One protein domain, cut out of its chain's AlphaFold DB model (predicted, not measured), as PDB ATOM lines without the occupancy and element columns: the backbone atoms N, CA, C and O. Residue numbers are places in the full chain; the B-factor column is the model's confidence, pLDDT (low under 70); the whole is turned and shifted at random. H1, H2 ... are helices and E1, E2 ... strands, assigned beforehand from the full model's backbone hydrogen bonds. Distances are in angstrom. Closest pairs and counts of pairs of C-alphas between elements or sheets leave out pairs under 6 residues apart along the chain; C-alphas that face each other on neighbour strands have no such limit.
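Overview. This is residues 24 to 106, 162 to 192 and 205 to 222 of the 230 residues of an uncharacterized protein of Thermoprotei archaeon (UniProt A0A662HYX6). A strongly twisted sheet of four strands forms a wall, with H1 packed along its E1 and E2 part and H3 beside the strands on the same face. At one end of the body H4 packs across H1, away from the sheet; at the opposite end H5 packs on H2, which packs on the sheet at E3 and E4. The printed part has 132 residues in three stretches, with five named helices and four named strands in the order E1 H1 E2 H2 E3 E4 H3 H4 H5; the class is mixed, and so is the sheet, ordered E1 E2 E4 E3. The whole is compact, with a radius of gyration of the C-alphas of 13.9 A, and rounded, spanning 38 by 35 by 24 A.

Arrangement. E1, residues 24 to 30, is an edge strand, parallel to E2, residues 65 to 71, at 16 degrees; N 27 and O 67 are 2.9 A apart. H1, residues 46 to 61, lies over both, 9.6 A over the sheet, and runs along the strands, at 10 degrees to E1 on the local plane. E1, H1 and E2 form a strand-helix-strand unit, two parallel neighbour strands with a helix between, its crossover right-handed. E2, H2, residues 83 to 95, and E3, residues 99 to 103, form a split unit, also right-handed, with E4, residues 163 to 166, between the strands in the sheet. H1 and H2 on one face of the sheet make two layers. E4 is antiparallel to E2 at 143 degrees, with N 70 and O 164 2.8 A apart, and to E3 at 157 degrees, with N 100 and O 165 2.8 A apart. H3, residues 168 to 174, touches residues 50 to 57 of H1 at a steep tilt of 53 degrees, opposite ways; the closest C-alphas, Gln 57 and Lys 169, are 5.5 A apart. H4, residues 176 to 184, is not on the sheet and touches H1 at a steep tilt of 62 degrees, the same way, with the C-alphas of Ala 50 and Cys 178 closest at 4.2 A. H5, residues 207 to 214, touches H2 at a shallow tilt of 32 degrees, only just short of steep, the same way; the closest C-alphas, Asn 84 and Trp 207, are 5.2 A apart. H5 only grazes the sheet, with residue 214. Every O i to N i+4 pair is within hydrogen-bond range in H2, H3, H4 and H5, and 11 of 12 are in H1.

Along the chain. E1 begins at C-alpha 24 (131.105, 122.483, 72.535) and is 19.7 A long; E2 is 19.9 A. H1 is 22.8 A and H2 18.1 A. H5 ends at C-alpha 214 (138.942, 140.608, 57.089).

Size, cuts and confidence. The C-alphas farthest apart, those of Asp 106 and Leu 192, are 41.6 A apart. Residues 107 to 161 and 193 to 204 are not printed; the C-alpha gaps are 11.8 A and 28.3 A. The links E1 to H1 and E2 to H2 are long. Mean pLDDT of the printed part is 89.3; residues 41 to 46 and 190 to 192 are under 70.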
ATOM      1  N   ALA A  24     130.878 121.162  73.091       90.50
ATOM      2  CA  ALA A  24     131.105 122.483  72.535       90.50
ATOM      3  C   ALA A  24     129.911 123.412  72.756       90.50
ATOM      4  O   ALA A  24     128.760 122.984  72.727       90.50
ATOM      5  N   ILE A  25     130.207 124.699  72.912       90.75
ATOM      6  CA  ILE A  25     129.225 125.775  73.017       90.75
ATOM      7  C   ILE A  25     129.537 126.817  71.956       90.75
ATOM      8  O   ILE A  25     130.615 127.412  71.938       90.75
ATOM      9  N   VAL A  26     128.561 127.056  71.087       90.94
ATOM     10  CA  VAL A  26     128.612 128.131  70.100       90.94
ATOM     11  C   VAL A  26     127.588 129.175  70.506       90.94
ATOM     12  O   VAL A  26     126.393 128.891  70.535       90.94
ATOM     13  N   SER A  27     128.059 130.375  70.833       92.00
ATOM     14  CA  SER A  27     127.189 131.531  71.049       92.00
ATOM     15  C   SER A  27     127.140 132.370  69.779       92.00
ATOM     16  O   SER A  27     128.158 132.509  69.098       92.00
ATOM     17  N   VAL A  28     125.972 132.926  69.460       92.62
ATOM     18  CA  VAL A  28     125.802 133.819  68.311       92.62
ATOM     19  C   VAL A  28     125.168 135.126  68.768       92.62
ATOM     20  O   VAL A  28     124.040 135.125  69.251       92.62
ATOM     21  N   ASP A  29     125.899 136.219  68.579       92.25
ATOM     22  CA  ASP A  29     125.430 137.601  68.724       92.25
ATOM     23  C   ASP A  29     124.971 138.104  67.344       92.25
ATOM     24  O   ASP A  29     125.656 137.922  66.333       92.25
ATOM     25  N   PHE A  30     123.787 138.713  67.297       90.94
ATOM     26  CA  PHE A  30     123.313 139.466  66.145       90.94
ATOM     27  C   PHE A  30     123.283 140.950  66.502       90.94
ATOM     28  O   PHE A  30     122.478 141.338  67.336       90.94
ATOM     29  N   GLY A  31     124.047 141.772  65.780       88.75
ATOM     30  CA  GLY A  31     124.155 143.213  66.040       88.75
ATOM     31  C   GLY A  31     125.602 143.641  66.272       88.75
ATOM     32  O   GLY A  31     126.056 144.627  65.675       88.75
ATOM     33  N   GLY A  32     126.368 142.830  67.007       88.88
ATOM     34  CA  GLY A  32     127.804 143.020  67.225       88.88
ATOM     35  C   GLY A  32     128.160 143.791  68.488       88.88
ATOM     36  O   GLY A  32     129.292 144.266  68.619       88.88
ATOM     37  N   ASP A  33     127.227 143.915  69.418       87.62
ATOM     38  CA  ASP A  33     127.423 144.500  70.734       87.62
ATOM     39  C   ASP A  33     128.362 143.679  71.623       87.62
ATOM     40  O   ASP A  33     129.076 144.269  72.439       87.62
ATOM     41  N   ALA A  34     128.528 142.372  71.400       89.50
ATOM     42  CA  ALA A  34     129.577 141.598  72.063       89.50
ATOM     43  C   ALA A  34     130.991 142.136  71.751       89.50
ATOM     44  O   ALA A  34     131.905 142.031  72.579       89.50
ATOM     45  N   LEU A  35     131.182 142.751  70.575       91.81
ATOM     46  CA  LEU A  35     132.470 143.279  70.108       91.81
ATOM     47  C   LEU A  35     132.809 144.663  70.664       91.81
ATOM     48  O   LEU A  35     133.911 145.165  70.409       91.81
ATOM     49  N   VAL A  36     131.900 145.311  71.392       89.25
ATOM     50  CA  VAL A  36     132.184 146.619  71.988       89.25
ATOM     51  C   VAL A  36     133.222 146.486  73.090       89.25
ATOM     52  O   VAL A  36     133.252 145.525  73.863       89.25
ATOM     53  N   ARG A  37     134.083 147.493  73.213       86.75
ATOM     54  CA  ARG A  37     134.991 147.549  74.359       86.75
ATOM     55  C   ARG A  37     134.261 148.081  75.573       86.75
ATOM     56  O   ARG A  37     134.568 147.637  76.676       86.75
ATOM     57  N   GLY A  38     133.340 149.023  75.373       80.88
ATOM     58  CA  GLY A  38     132.484 149.722  76.331       80.88
ATOM     59  C   GLY A  38     132.748 151.234  76.464       80.88
ATOM     60  O   GLY A  38     132.214 151.863  77.373       80.88
ATOM     61  N   ASP A  39     133.620 151.810  75.634       79.69
ATOM     62  CA  ASP A  39     133.844 153.264  75.479       79.69
ATOM     63  C   ASP A  39     133.197 153.831  74.208       79.69
ATOM     64  O   ASP A  39     133.385 155.004  73.884       79.69
ATOM     65  N   GLU A  40     132.447 153.003  73.491       79.19
ATOM     66  CA  GLU A  40     131.563 153.401  72.410       79.19
ATOM     67  C   GLU A  40     130.467 154.363  72.934       79.19
ATOM     68  O   GLU A  40     130.055 154.264  74.095       79.19
ATOM     69  N   PRO A  41     130.020 155.333  72.110       64.62
ATOM     70  CA  PRO A  41     129.114 156.403  72.539       64.62
ATOM     71  C   PRO A  41     127.724 155.903  72.951       64.62
ATOM     72  O   PRO A  41     127.105 156.502  73.831       64.62
ATOM     73  N   GLU A  42     127.267 154.801  72.358       64.31
ATOM     74  CA  GLU A  42     125.970 154.187  72.622       64.31
ATOM     75  C   GLU A  42     126.188 152.722  73.021       64.31
ATOM     76  O   GLU A  42     126.675 151.903  72.247       64.31
ATOM     77  N   VAL A  43     125.893 152.417  74.285       58.69
ATOM     78  CA  VAL A  43     126.054 151.099  74.917       58.69
ATOM     79  C   VAL A  43     124.680 150.697  75.455       58.69
ATOM     80  O   VAL A  43     124.338 151.018  76.593       58.69
ATOM     81  N   GLY A  44     123.860 150.092  74.588       61.38
ATOM     82  CA  GLY A  44     122.507 149.608  74.893       61.38
ATOM     83  C   GLY A  44     122.510 148.260  75.630       61.38
ATOM     84  O   GLY A  44     122.805 148.211  76.824       61.38
ATOM     85  N   SER A  45     122.221 147.171  74.905       63.66
ATOM     86  CA  SER A  45     122.165 145.747  75.328       63.66
ATOM     87  C   SER A  45     123.501 145.134  75.767       63.66
ATOM     88  O   SER A  45     123.589 143.960  76.118       63.66
ATOM     89  N   VAL A  46     124.552 145.946  75.838       68.69
ATOM     90  CA  VAL A  46     125.926 145.516  76.116       68.69
ATOM     91  C   VAL A  46     126.061 144.765  77.443       68.69
ATOM     92  O   VAL A  46     126.995 143.992  77.633       68.69
ATOM     93  N   ALA A  47     125.142 144.974  78.385       74.38
ATOM     94  CA  ALA A  47     125.148 144.273  79.659       74.38
ATOM     95  C   ALA A  47     124.703 142.802  79.540       74.38
ATOM     96  O   ALA A  47     125.287 141.945  80.204       74.38
ATOM     97  N   GLU A  48     123.684 142.514  78.730       78.31
ATOM     98  CA  GLU A  48     123.196 141.171  78.407       78.31
ATOM     99  C   GLU A  48     124.272 140.383  77.660       78.31
ATOM    100  O   GLU A  48     124.659 139.296  78.090       78.31
ATOM    101  N   ASP A  49     124.832 140.990  76.621       80.94
ATOM    102  CA  ASP A  49     125.868 140.386  75.792       80.94
ATOM    103  C   ASP A  49     127.167 140.154  76.554       80.94
ATOM    104  O   ASP A  49     127.785 139.094  76.457       80.94
ATOM    105  N   ALA A  50     127.551 141.095  77.417       83.75
ATOM    106  CA  ALA A  50     128.662 140.904  78.338       83.75
ATOM    107  C   ALA A  50     128.439 139.739  79.309       83.75
ATOM    108  O   ALA A  50     129.396 139.045  79.657       83.75
ATOM    109  N   MET A  51     127.201 139.527  79.764       87.06
ATOM    110  CA  MET A  51     126.868 138.383  80.607       87.06
ATOM    111  C   MET A  51     126.964 137.080  79.810       87.06
ATOM    112  O   MET A  51     127.591 136.133  80.280       87.06
ATOM    113  N   GLY A  52     126.434 137.047  78.584       88.56
ATOM    114  CA  GLY A  52     126.587 135.915  77.666       88.56
ATOM    115  C   GLY A  52     128.057 135.571  77.401       88.56
ATOM    116  O   GLY A  52     128.450 134.411  77.524       88.56
ATOM    117  N   LEU A  53     128.893 136.585  77.143       90.44
ATOM    118  CA  LEU A  53     130.346 136.449  76.992       90.44
ATOM    119  C   LEU A  53     131.028 135.907  78.259       90.44
ATOM    120  O   LEU A  53     131.931 135.073  78.178       90.44
ATOM    121  N   ALA A  54     130.600 136.359  79.437       91.38
ATOM    122  CA  ALA A  54     131.135 135.865  80.701       91.38
ATOM    123  C   ALA A  54     130.776 134.390  80.920       91.38
ATOM    124  O   ALA A  54     131.621 133.615  81.372       91.38
ATOM    125  N   ILE A  55     129.556 133.988  80.563       91.12
ATOM    126  CA  ILE A  55     129.099 132.601  80.669       91.12
ATOM    127  C   ILE A  55     129.888 131.692  79.722       91.12
ATOM    128  O   ILE A  55     130.425 130.678  80.165       91.12
ATOM    129  N   ILE A  56     130.037 132.061  78.445       91.19
ATOM    130  CA  ILE A  56     130.817 131.246  77.500       91.19
ATOM    131  C   ILE A  56     132.296 131.160  77.910       91.19
ATOM    132  O   ILE A  56     132.911 130.107  77.769       91.19
ATOM    133  N   GLN A  57     132.868 132.209  78.513       90.81
ATOM    134  CA  GLN A  57     134.222 132.133  79.067       90.81
ATOM    135  C   GLN A  57     134.305 131.164  80.264       90.81
ATOM    136  O   GLN A  57     135.328 130.509  80.470       90.81
ATOM    137  N   ARG A  58     133.243 131.048  81.073       90.25
ATOM    138  CA  ARG A  58     133.176 130.033  82.136       90.25
ATOM    139  C   ARG A  58     133.022 128.624  81.579       90.25
ATOM    140  O   ARG A  58     133.663 127.729  82.118       90.25
ATOM    141  N   ALA A  59     132.281 128.439  80.489       90.31
ATOM    142  CA  ALA A  59     132.176 127.144  79.821       90.31
ATOM    143  C   ALA A  59     133.546 126.582  79.415       90.31
ATOM    144  O   ALA A  59     133.830 125.409  79.628       90.31
ATOM    145  N   GLU A  60     134.443 127.425  78.903       88.81
ATOM    146  CA  GLU A  60     135.807 127.000  78.562       88.81
ATOM    147  C   GLU A  60     136.552 126.426  79.783       88.81
ATOM    148  O   GLU A  60     137.226 125.403  79.682       88.81
ATOM    149  N   LYS A  61     136.369 127.022  80.972       88.50
ATOM    150  CA  LYS A  61     136.964 126.518  82.226       88.50
ATOM    151  C   LYS A  61     136.385 125.175  82.678       88.50
ATOM    152  O   LYS A  61     137.061 124.462  83.409       88.50
ATOM    153  N   LEU A  62     135.172 124.842  82.240       90.00
ATOM    154  CA  LEU A  62     134.534 123.536  82.443       90.00
ATOM    155  C   LEU A  62     134.936 122.512  81.359       90.00
ATOM    156  O   LEU A  62     134.398 121.408  81.303       90.00
ATOM    157  N   GLY A  63     135.870 122.863  80.468       90.25
ATOM    158  CA  GLY A  63     136.362 121.970  79.420       90.25
ATOM    159  C   GLY A  63     135.445 121.875  78.201       90.25
ATOM    160  O   GLY A  63     135.483 120.870  77.485       90.25
ATOM    161  N   PHE A  64     134.595 122.876  77.955       91.81
ATOM    162  CA  PHE A  64     133.916 123.018  76.667       91.81
ATOM    163  C   PHE A  64     134.841 123.646  75.627       91.81
ATOM    164  O   PHE A  64     135.585 124.582  75.919       91.81
ATOM    165  N   ARG A  65     134.714 123.207  74.373       90.69
ATOM    166  CA  ARG A  65     135.167 124.010  73.230       90.69
ATOM    167  C   ARG A  65     134.204 125.173  73.048       90.69
ATOM    168  O   ARG A  65     132.996 124.964  73.038       90.69
ATOM    169  N   THR A  66     134.707 126.387  72.890       92.69
ATOM    170  CA  THR A  66     133.847 127.570  72.817       92.69
ATOM    171  C   THR A  66     134.100 128.371  71.552       92.69
ATOM    172  O   THR A  66     135.219 128.447  71.049       92.69
ATOM    173  N   LEU A  67     133.034 128.948  71.004       94.06
ATOM    174  CA  LEU A  67     133.110 129.796  69.824       94.06
ATOM    175  C   LEU A  67     132.062 130.903  69.896       94.06
ATOM    176  O   LEU A  67     130.918 130.653  70.276       94.06
ATOM    177  N   LEU A  68     132.444 132.110  69.484       95.62
ATOM    178  CA  LEU A  68     131.515 133.215  69.284       95.62
ATOM    179  C   LEU A  68     131.355 133.498  67.789       95.62
ATOM    180  O   LEU A  68     132.335 133.787  67.105       95.62
ATOM    181  N   GLY A  69     130.123 133.441  67.293       96.19
ATOM    182  CA  GLY A  69     129.734 134.007  66.007       96.19
ATOM    183  C   GLY A  69     129.104 135.381  66.204       96.19
ATOM    184  O   GLY A  69     128.284 135.556  67.097       96.19
ATOM    185  N   VAL A  70     129.459 136.350  65.368       96.25
ATOM    186  CA  VAL A  70     128.810 137.666  65.344       96.25
ATOM    187  C   VAL A  70     128.254 137.922  63.951       96.25
ATOM    188  O   VAL A  70     129.005 137.943  62.977       96.25
ATOM    189  N   ALA A  71     126.943 138.088  63.839       96.44
ATOM    190  CA  ALA A  71     126.212 138.272  62.591       96.44
ATOM    191  C   ALA A  71     125.558 139.659  62.529       96.44
ATOM    192  O   ALA A  71     125.379 140.318  63.550       96.44
ATOM    193  N   ALA A  72     125.212 140.116  61.317       95.12
ATOM    194  CA  ALA A  72     124.598 141.432  61.093       95.12
ATOM    195  C   ALA A  72     125.334 142.582  61.816       95.12
ATOM    196  O   ALA A  72     124.708 143.468  62.389       95.12
ATOM    197  N   VAL A  73     126.673 142.544  61.796       94.31
ATOM    198  CA  VAL A  73     127.537 143.525  62.473       94.31
ATOM    199  C   VAL A  73     127.124 144.946  62.089       94.31
ATOM    200  O   VAL A  73     127.120 145.275  60.904       94.31
ATOM    201  N   GLY A  74     126.810 145.768  63.091       91.50
ATOM    202  CA  GLY A  74     126.384 147.155  62.904       91.50
ATOM    203  C   GLY A  74     124.881 147.347  62.710       91.50
ATOM    204  O   GLY A  74     124.448 148.474  62.506       91.50
ATOM    205  N   ALA A  75     124.070 146.289  62.777       91.25
ATOM    206  CA  ALA A  75     122.610 146.410  62.724       91.25
ATOM    207  C   ALA A  75     121.975 146.744  64.086       91.25
ATOM    208  O   ALA A  75     120.783 147.057  64.138       91.25
ATOM    209  N   GLU A  76     122.742 146.689  65.179       86.62
ATOM    210  CA  GLU A  76     122.244 146.940  66.536       86.62
ATOM    211  C   GLU A  76     121.575 148.322  66.632       86.62
ATOM    212  O   GLU A  76     122.147 149.326  66.197       86.62
ATOM    213  N   TRP A  77     120.316 148.352  67.092       75.50
ATOM    214  CA  TRP A  77     119.400 149.514  67.072       75.50
ATOM    215  C   TRP A  77     119.428 150.379  65.793       75.50
ATOM    216  O   TRP A  77     119.195 151.586  65.855       75.50
ATOM    217  N   GLY A  78     119.692 149.797  64.618       77.56
ATOM    218  CA  GLY A  78     119.779 150.573  63.374       77.56
ATOM    219  C   GLY A  78     121.126 151.239  63.116       77.56
ATOM    220  O   GLY A  78     121.173 152.222  62.380       77.56
ATOM    221  N   GLY A  79     122.208 150.724  63.699       79.50
ATOM    222  CA  GLY A  79     123.547 151.297  63.550       79.50
ATOM    223  C   GLY A  79     123.902 152.300  64.637       79.50
ATOM    224  O   GLY A  79     124.644 153.244  64.374       79.50
ATOM    225  N   CYS A  80     123.396 152.091  65.858       82.56
ATOM    226  CA  CYS A  80     123.723 152.933  67.011       82.56
ATOM    227  C   CYS A  80     125.218 152.889  67.362       82.56
ATOM    228  O   CYS A  80     125.798 153.880  67.807       82.56
ATOM    229  N   ILE A  81     125.871 151.749  67.113       85.62
ATOM    230  CA  ILE A  81     127.310 151.592  67.299       85.62
ATOM    231  C   ILE A  81     128.024 151.937  65.981       85.62
ATOM    232  O   ILE A  81     127.821 151.255  64.974       85.62
ATOM    233  N   PRO A  82     128.920 152.941  65.971       89.88
ATOM    234  CA  PRO A  82     129.642 153.323  64.764       89.88
ATOM    235  C   PRO A  82     130.513 152.188  64.193       89.88
ATOM    236  O   PRO A  82     131.365 151.622  64.888       89.88
ATOM    237  N   MET A  83     130.357 151.893  62.896       93.44
ATOM    238  CA  MET A  83     131.081 150.808  62.211       93.44
ATOM    239  C   MET A  83     132.604 150.948  62.280       93.44
ATOM    240  O   MET A  83     133.317 149.966  62.465       93.44
ATOM    241  N   ASN A  84     133.124 152.169  62.206       94.44
ATOM    242  CA  ASN A  84     134.546 152.463  62.383       94.44
ATOM    243  C   ASN A  84     135.106 151.992  63.736       94.44
ATOM    244  O   ASN A  84     136.273 151.600  63.796       94.44
ATOM    245  N   LEU A  85     134.305 152.012  64.808       92.69
ATOM    246  CA  LEU A  85     134.701 151.518  66.131       92.69
ATOM    247  C   LEU A  85     134.594 149.993  66.221       92.69
ATOM    248  O   LEU A  85     135.520 149.350  66.719       92.69
ATOM    249  N   LEU A  86     133.513 149.407  65.697       93.69
ATOM    250  CA  LEU A  86     133.353 147.949  65.645       93.69
ATOM    251  C   LEU A  86     134.484 147.299  64.843       93.69
ATOM    252  O   LEU A  86     135.143 146.378  65.322       93.69
ATOM    253  N   VAL A  87     134.780 147.823  63.655       96.50
ATOM    254  CA  VAL A  87     135.849 147.296  62.800       96.50
ATOM    255  C   VAL A  87     137.225 147.487  63.437       96.50
ATOM    256  O   VAL A  87     138.057 146.587  63.346       96.50
ATOM    257  N   GLU A  88     137.472 148.589  64.152       95.88
ATOM    258  CA  GLU A  88     138.696 148.746  64.953       95.88
ATOM    259  C   GLU A  88     138.844 147.625  65.995       95.88
ATOM    260  O   GLU A  88     139.943 147.099  66.210       95.88
ATOM    261  N   ASN A  89     137.747 147.227  66.640       95.25
ATOM    262  CA  ASN A  89     137.744 146.137  67.613       95.25
ATOM    263  C   ASN A  89     138.025 144.787  66.945       95.25
ATOM    264  O   ASN A  89     138.878 144.044  67.436       95.25
ATOM    265  N   VAL A  90     137.412 144.511  65.792       96.81
ATOM    266  CA  VAL A  90     137.677 143.294  65.008       96.81
ATOM    267  C   VAL A  90     139.129 143.237  64.532       96.81
ATOM    268  O   VAL A  90     139.772 142.198  64.661       96.81
ATOM    269  N   VAL A  91     139.688 144.345  64.035       97.00
ATOM    270  CA  VAL A  91     141.101 144.419  63.622       97.00
ATOM    271  C   VAL A  91     142.032 144.142  64.802       97.00
ATOM    272  O   VAL A  91     142.996 143.392  64.654       97.00
ATOM    273  N   LYS A  92     141.731 144.684  65.989       96.44
ATOM    274  CA  LYS A  92     142.507 144.388  67.200       96.44
ATOM    275  C   LYS A  92     142.437 142.905  67.569       96.44
ATOM    276  O   LYS A  92     143.476 142.313  67.835       96.44
ATOM    277  N   LEU A  93     141.250 142.295  67.545       97.19
ATOM    278  CA  LEU A  93     141.081 140.857  67.791       97.19
ATOM    279  C   LEU A  93     141.839 140.010  66.763       97.19
ATOM    280  O   LEU A  93     142.492 139.036  67.129       97.19
ATOM    281  N   ALA A  94     141.826 140.408  65.492       96.94
ATOM    282  CA  ALA A  94     142.607 139.746  64.455       96.94
ATOM    283  C   ALA A  94     144.117 139.821  64.723       96.94
ATOM    284  O   ALA A  94     144.799 138.808  64.590       96.94
ATOM    285  N   GLY A  95     144.624 140.974  65.172       96.56
ATOM    286  CA  GLY A  95     146.023 141.134  65.583       96.56
ATOM    287  C   GLY A  95     146.421 140.283  66.796       96.56
ATOM    288  O   GLY A  95     147.589 139.943  66.939       96.56
ATOM    289  N   LEU A  96     145.454 139.892  67.633       96.06
ATOM    290  CA  LEU A  96     145.647 138.976  68.764       96.06
ATOM    291  C   LEU A  96     145.492 137.492  68.382       96.06
ATOM    292  O   LEU A  96     145.534 136.635  69.256       96.06
ATOM    293  N   GLY A  97     145.258 137.171  67.104       96.00
ATOM    294  CA  GLY A  97     144.974 135.799  66.663       96.00
ATOM    295  C   GLY A  97     143.574 135.288  67.032       96.00
ATOM    296  O   GLY A  97     143.259 134.131  66.770       96.00
ATOM    297  N   ALA A  98     142.713 136.148  67.579       96.12
ATOM    298  CA  ALA A  98     141.392 135.801  68.099       96.12
ATOM    299  C   ALA A  98     140.262 135.841  67.056       96.12
ATOM    300  O   ALA A  98     139.125 135.506  67.370       96.12
ATOM    301  N   TYR A  99     140.543 136.277  65.827       97.31
ATOM    302  CA  TYR A  99     139.587 136.259  64.717       97.31
ATOM    303  C   TYR A  99     139.851 135.066  63.797       97.31
ATOM    304  O   TYR A  99     140.900 134.972  63.146       97.31
ATOM    305  N   TYR A 100     138.881 134.163  63.694       96.12
ATOM    306  CA  TYR A 100     139.025 132.919  62.944       96.12
ATOM    307  C   TYR A 100     138.592 133.025  61.480       96.12
ATOM    308  O   TYR A 100     139.056 132.235  60.663       96.12
ATOM    309  N   GLY A 101     137.800 134.033  61.118       96.94
ATOM    310  CA  GLY A 101     137.349 134.268  59.746       96.94
ATOM    311  C   GLY A 101     135.845 134.493  59.662       96.94
ATOM    312  O   GLY A 101     135.160 134.574  60.679       96.94
ATOM    313  N   VAL A 102     135.327 134.609  58.440       97.12
ATOM    314  CA  VAL A 102     133.883 134.646  58.184       97.12
ATOM    315  C   VAL A 102     133.350 133.274  57.813       97.12
ATOM    316  O   VAL A 102     133.902 132.587  56.951       97.12
ATOM    317  N   TYR A 103     132.227 132.928  58.420       96.19
ATOM    318  CA  TYR A 103     131.341 131.874  57.979       96.19
ATOM    319  C   TYR A 103     130.267 132.456  57.058       96.19
ATOM    320  O   TYR A 103     129.656 133.488  57.349       96.19
ATOM    321  N   LEU A 104     130.039 131.773  55.940       94.69
ATOM    322  CA  LEU A 104     128.878 131.966  55.086       94.69
ATOM    323  C   LEU A 104     128.229 130.585  54.933       94.69
ATOM    324  O   LEU A 104     128.937 129.661  54.532       94.69
ATOM    325  N   PRO A 105     126.940 130.418  55.271       92.81
ATOM    326  CA  PRO A 105     126.312 129.109  55.224       92.81
ATOM    327  C   PRO A 105     126.207 128.593  53.788       92.81
ATOM    328  O   PRO A 105     125.809 129.324  52.874       92.81
ATOM    329  N   ASP A 106     126.521 127.310  53.619       93.12
ATOM    330  CA  ASP A 106     126.333 126.593  52.361       93.12
ATOM    331  C   ASP A 106     124.847 126.520  51.987       93.12
ATOM    332  O   ASP A 106     123.961 126.808  52.794       93.12
ATOM    333  N   PHE A 162     127.663 137.847  56.449       96.81
ATOM    334  CA  PHE A 162     128.760 137.133  57.086       96.81
ATOM    335  C   PHE A 162     128.506 136.960  58.580       96.81
ATOM    336  O   PHE A 162     128.058 137.885  59.256       96.81
ATOM    337  N   MET A 163     128.853 135.781  59.095       97.25
ATOM    338  CA  MET A 163     129.021 135.561  60.527       97.25
ATOM    339  C   MET A 163     130.518 135.539  60.837       97.25
ATOM    340  O   MET A 163     131.262 134.723  60.297       97.25
ATOM    341  N   TYR A 164     130.984 136.480  61.645       97.44
ATOM    342  CA  TYR A 164     132.389 136.637  62.006       97.44
ATOM    343  C   TYR A 164     132.687 135.772  63.227       97.44
ATOM    344  O   TYR A 164     132.025 135.907  64.251       97.44
ATOM    345  N   MET A 165     133.668 134.880  63.110       97.19
ATOM    346  CA  MET A 165     133.954 133.865  64.123       97.19
ATOM    347  C   MET A 165     135.150 134.278  64.983       97.19
ATOM    348  O   MET A 165     136.199 134.650  64.444       97.19
ATOM    349  N   PHE A 166     135.006 134.182  66.303       96.56
ATOM    350  CA  PHE A 166     135.983 134.668  67.275       96.56
ATOM    351  C   PHE A 166     136.218 133.711  68.439       96.56
ATOM    352  O   PHE A 166     135.328 132.962  68.842       96.56
ATOM    353  N   ASP A 167     137.402 133.843  69.033       95.00
ATOM    354  CA  ASP A 167     137.696 133.376  70.384       95.00
ATOM    355  C   ASP A 167     136.888 134.204  71.412       95.00
ATOM    356  O   ASP A 167     137.165 135.402  71.589       95.00
ATOM    357  N   PRO A 168     135.915 133.607  72.128       94.06
ATOM    358  CA  PRO A 168     135.107 134.332  73.105       94.06
ATOM    359  C   PRO A 168     135.919 134.865  74.294       94.06
ATOM    360  O   PRO A 168     135.580 135.914  74.849       94.06
ATOM    361  N   LYS A 169     137.010 134.198  74.690       93.06
ATOM    362  CA  LYS A 169     137.863 134.631  75.805       93.06
ATOM    363  C   LYS A 169     138.589 135.921  75.463       93.06
ATOM    364  O   LYS A 169     138.621 136.849  76.276       93.06
ATOM    365  N   ALA A 170     139.140 135.999  74.257       94.88
ATOM    366  CA  ALA A 170     139.797 137.204  73.775       94.88
ATOM    367  C   ALA A 170     138.801 138.366  73.615       94.88
ATOM    368  O   ALA A 170     139.103 139.482  74.042       94.88
ATOM    369  N   VAL A 171     137.597 138.102  73.088       95.12
ATOM    370  CA  VAL A 171     136.512 139.099  73.007       95.12
ATOM    371  C   VAL A 171     136.167 139.627  74.401       95.12
ATOM    372  O   VAL A 171     136.222 140.835  74.631       95.12
ATOM    373  N   CYS A 172     135.931 138.736  75.367       93.69
ATOM    374  CA  CYS A 172     135.647 139.116  76.748       93.69
ATOM    375  C   CYS A 172     136.783 139.935  77.388       93.69
ATOM    376  O   CYS A 172     136.520 140.891  78.110       93.69
ATOM    377  N   SER A 173     138.050 139.615  77.097       92.38
ATOM    378  CA  SER A 173     139.199 140.360  77.640       92.38
ATOM    379  C   SER A 173     139.269 141.819  77.164       92.38
ATOM    380  O   SER A 173     139.797 142.678  77.871       92.38
ATOM    381  N   LEU A 174     138.726 142.112  75.977       91.19
ATOM    382  CA  LEU A 174     138.636 143.468  75.434       91.19
ATOM    383  C   LEU A 174     137.324 144.170  75.806       91.19
ATOM    384  O   LEU A 174     137.267 145.403  75.756       91.19
ATOM    385  N   ASN A 175     136.301 143.410  76.194       91.44
ATOM    386  CA  ASN A 175     135.002 143.909  76.618       91.44
ATOM    387  C   ASN A 175     134.996 144.172  78.137       91.44
ATOM    388  O   ASN A 175     134.935 143.267  78.970       91.44
ATOM    389  N   PHE A 176     135.022 145.448  78.520       89.19
ATOM    390  CA  PHE A 176     135.020 145.869  79.927       89.19
ATOM    391  C   PHE A 176     133.824 145.342  80.714       89.19
ATOM    392  O   PHE A 176     133.962 144.992  81.885       89.19
ATOM    393  N   PHE A 177     132.646 145.320  80.091       88.44
ATOM    394  CA  PHE A 177     131.436 144.863  80.753       88.44
ATOM    395  C   PHE A 177     131.525 143.362  81.031       88.44
ATOM    396  O   PHE A 177     131.152 142.943  82.125       88.44
ATOM    397  N   CYS A 178     132.114 142.577  80.121       91.12
ATOM    398  CA  CYS A 178     132.382 141.159  80.366       91.12
ATOM    399  C   CYS A 178     133.333 140.965  81.557       91.12
ATOM    400  O   CYS A 178     133.043 140.193  82.472       91.12
ATOM    401  N   GLY A 179     134.424 141.738  81.616       90.62
ATOM    402  CA  GLY A 179     135.334 141.732  82.766       90.62
ATOM    403  C   GLY A 179     134.631 142.050  84.095       90.62
ATOM    404  O   GLY A 179     134.849 141.374  85.103       90.62
ATOM    405  N   GLU A 180     133.729 143.034  84.104       89.69
ATOM    406  CA  GLU A 180     132.931 143.361  85.291       89.69
ATOM    407  C   GLU A 180     131.901 142.280  85.639       89.69
ATOM    408  O   GLU A 180     131.696 142.012  86.826       89.69
ATOM    409  N   ALA A 181     131.288 141.636  84.642       89.75
ATOM    410  CA  ALA A 181     130.376 140.513  84.842       89.75
ATOM    411  C   ALA A 181     131.097 139.334  85.512       89.75
ATOM    412  O   ALA A 181     130.626 138.812  86.524       89.75
ATOM    413  N   LEU A 182     132.293 138.986  85.029       90.88
ATOM    414  CA  LEU A 182     133.131 137.928  85.601       90.88
ATOM    415  C   LEU A 182     133.555 138.215  87.039       90.88
ATOM    416  O   LEU A 182     133.580 137.300  87.863       90.88
ATOM    417  N   ARG A 183     133.890 139.476  87.339       89.94
ATOM    418  CA  ARG A 183     134.322 139.902  88.673       89.94
ATOM    419  C   ARG A 183     133.176 139.907  89.680       89.94
ATOM    420  O   ARG A 183     133.388 139.598  90.847       89.94
ATOM    421  N   ARG A 184     131.977 140.313  89.256       87.94
ATOM    422  CA  ARG A 184     130.814 140.479  90.144       87.94
ATOM    423  C   ARG A 184     129.897 139.259  90.189       87.94
ATOM    424  O   ARG A 184     129.042 139.214  91.065       87.94
ATOM    425  N   GLY A 185     130.012 138.343  89.228       85.75
ATOM    426  CA  GLY A 185     129.111 137.197  89.068       85.75
ATOM    427  C   GLY A 185     127.678 137.570  88.666       85.75
ATOM    428  O   GLY A 185     126.773 136.749  88.790       85.75
ATOM    429  N   ARG A 186     127.450 138.809  88.217       84.50
ATOM    430  CA  ARG A 186     126.132 139.334  87.840       84.50
ATOM    431  C   ARG A 186     126.243 140.346  86.710       84.50
ATOM    432  O   ARG A 186     127.292 140.978  86.549       84.50
ATOM    433  N   LYS A 187     125.128 140.557  86.011       81.94
ATOM    434  CA  LYS A 187     124.998 141.524  84.921       81.94
ATOM    435  C   LYS A 187     125.542 142.911  85.320       81.94
ATOM    436  O   LYS A 187     125.138 143.461  86.354       81.94
ATOM    437  N   PRO A 188     126.470 143.491  84.542       79.56
ATOM    438  CA  PRO A 188     127.036 144.799  84.831       79.56
ATOM    439  C   PRO A 188     126.021 145.905  84.510       79.56
ATOM    440  O   PRO A 188     125.174 145.770  83.633       79.56
ATOM    441  N   SER A 189     126.105 147.038  85.207       77.56
ATOM    442  CA  SER A 189     125.285 148.204  84.861       77.56
ATOM    443  C   SER A 189     125.921 148.967  83.700       77.56
ATOM    444  O   SER A 189     127.091 149.336  83.791       77.56
ATOM    445  N   ALA A 190     125.145 149.315  82.671       68.62
ATOM    446  CA  ALA A 190     125.601 150.203  81.594       68.62
ATOM    447  C   ALA A 190     126.131 151.556  82.128       68.62
ATOM    448  O   ALA A 190     127.062 152.145  81.578       68.62
ATOM    449  N   LYS A 191     125.631 152.015  83.290       67.62
ATOM    450  CA  LYS A 191     126.073 153.258  83.948       67.62
ATOM    451  C   LYS A 191     127.497 153.196  84.515       67.62
ATOM    452  O   LYS A 191     128.047 154.233  84.883       67.62
ATOM    453  N   LEU A 192     128.105 152.010  84.610       66.00
ATOM    454  CA  LEU A 192     129.394 151.827  85.279       66.00
ATOM    455  C   LEU A 192     130.554 152.528  84.553       66.00
ATOM    456  O   LEU A 192     131.489 152.994  85.203       66.00
ATOM    457  N   MET A 205     139.196 154.969  59.856       91.31
ATOM    458  CA  MET A 205     138.540 155.795  58.827       91.31
ATOM    459  C   MET A 205     138.117 154.984  57.592       91.31
ATOM    460  O   MET A 205     137.002 155.139  57.110       91.31
ATOM    461  N   ASN A 206     138.972 154.080  57.110       94.50
ATOM    462  CA  ASN A 206     138.707 153.181  55.981       94.50
ATOM    463  C   ASN A 206     138.145 151.824  56.444       94.50
ATOM    464  O   ASN A 206     138.625 150.756  56.054       94.50
ATOM    465  N   TRP A 207     137.146 151.858  57.327       96.25
ATOM    466  CA  TRP A 207     136.604 150.649  57.950       96.25
ATOM    467  C   TRP A 207     136.012 149.662  56.937       96.25
ATOM    468  O   TRP A 207     136.155 148.460  57.134       96.25
ATOM    469  N   GLU A 208     135.401 150.134  55.847       96.00
ATOM    470  CA  GLU A 208     134.818 149.264  54.815       96.00
ATOM    471  C   GLU A 208     135.885 148.371  54.180       96.00
ATOM    472  O   GLU A 208     135.752 147.147  54.144       96.00
ATOM    473  N   GLU A 209     136.991 148.976  53.741       96.44
ATOM    474  CA  GLU A 209     138.127 148.264  53.158       96.44
ATOM    475  C   GLU A 209     138.720 147.263  54.160       96.44
ATOM    476  O   GLU A 209     138.975 146.102  53.820       96.44
ATOM    477  N   ALA A 210     138.891 147.683  55.417       96.81
ATOM    478  CA  ALA A 210     139.394 146.817  56.476       96.81
ATOM    479  C   ALA A 210     138.464 145.619  56.733       96.81
ATOM    480  O   ALA A 210     138.948 144.490  56.862       96.81
ATOM    481  N   LEU A 211     137.147 145.837  56.758       96.50
ATOM    482  CA  LEU A 211     136.144 144.794  56.965       96.50
ATOM    483  C   LEU A 211     136.116 143.801  55.799       96.50
ATOM    484  O   LEU A 211     136.157 142.590  56.017       96.50
ATOM    485  N   TYR A 212     136.131 144.287  54.557       96.19
ATOM    486  CA  TYR A 212     136.196 143.414  53.385       96.19
ATOM    487  C   TYR A 212     137.511 142.639  53.309       96.19
ATOM    488  O   TYR A 212     137.509 141.476  52.898       96.19
ATOM    489  N   ARG A 213     138.631 143.228  53.745       96.88
ATOM    490  CA  ARG A 213     139.908 142.516  53.883       96.88
ATOM    491  C   ARG A 213     139.811 141.390  54.912       96.88
ATOM    492  O   ARG A 213     140.264 140.285  54.620       96.88
ATOM    493  N   LEU A 214     139.197 141.636  56.071       96.06
ATOM    494  CA  LEU A 214     138.942 140.608  57.089       96.06
ATOM    495  C   LEU A 214     138.070 139.474  56.525       96.06
ATOM    496  O   LEU A 214     138.420 138.304  56.665       96.06
ATOM    497  N   ALA A 215     137.016 139.814  55.778       95.50
ATOM    498  CA  ALA A 215     136.080 138.857  55.178       95.50
ATOM    499  C   ALA A 215     136.675 137.945  54.082       95.50
ATOM    500  O   ALA A 215     136.007 137.006  53.618       95.50
ATOM    501  N   ARG A 216     137.927 138.183  53.661       96.06
ATOM    502  CA  ARG A 216     138.680 137.262  52.790       96.06
ATOM    503  C   ARG A 216     139.098 135.991  53.529       96.06
ATOM    504  O   ARG A 216     139.160 134.938  52.902       96.06
ATOM    505  N   LYS A 217     139.336 136.062  54.844       96.38
ATOM    506  CA  LYS A 217     139.629 134.885  55.670       96.38
ATOM    507  C   LYS A 217     138.336 134.096  55.879       96.38
ATOM    508  O   LYS A 217     137.420 134.585  56.534       96.38
ATOM    509  N   LYS A 218     138.246 132.894  55.310       95.25
ATOM    510  CA  LYS A 218     137.079 132.014  55.464       95.25
ATOM    511  C   LYS A 218     137.234 131.098  56.668       95.25
ATOM    512  O   LYS A 218     138.335 130.653  56.974       95.25
ATOM    513  N   TRP A 219     136.112 130.816  57.313       94.56
ATOM    514  CA  TRP A 219     135.992 129.853  58.394       94.56
ATOM    515  C   TRP A 219     134.968 128.780  58.017       94.56
ATOM    516  O   TRP A 219     133.985 129.068  57.336       94.56
ATOM    517  N   SER A 220     135.198 127.543  58.459       88.81
ATOM    518  CA  SER A 220     134.305 126.405  58.225       88.81
ATOM    519  C   SER A 220     134.067 125.660  59.537       88.81
ATOM    520  O   SER A 220     135.035 125.441  60.258       88.81
ATOM    521  N   PRO A 221     132.846 125.165  59.820       81.94
ATOM    522  CA  PRO A 221     132.557 124.371  61.019       81.94
ATOM    523  C   PRO A 221     133.491 123.174  61.238       81.94
ATOM    524  O   PRO A 221     133.767 122.803  62.378       81.94
ATOM    525  N   ARG A 222     134.059 122.608  60.162       74.00
ATOM    526  CA  ARG A 222     135.052 121.523  60.248       74.00
ATOM    527  C   ARG A 222     136.320 121.926  61.016       74.00
ATOM    528  O   ARG A 222     137.030 121.055  61.512       74.00
TER     529      ARG A 222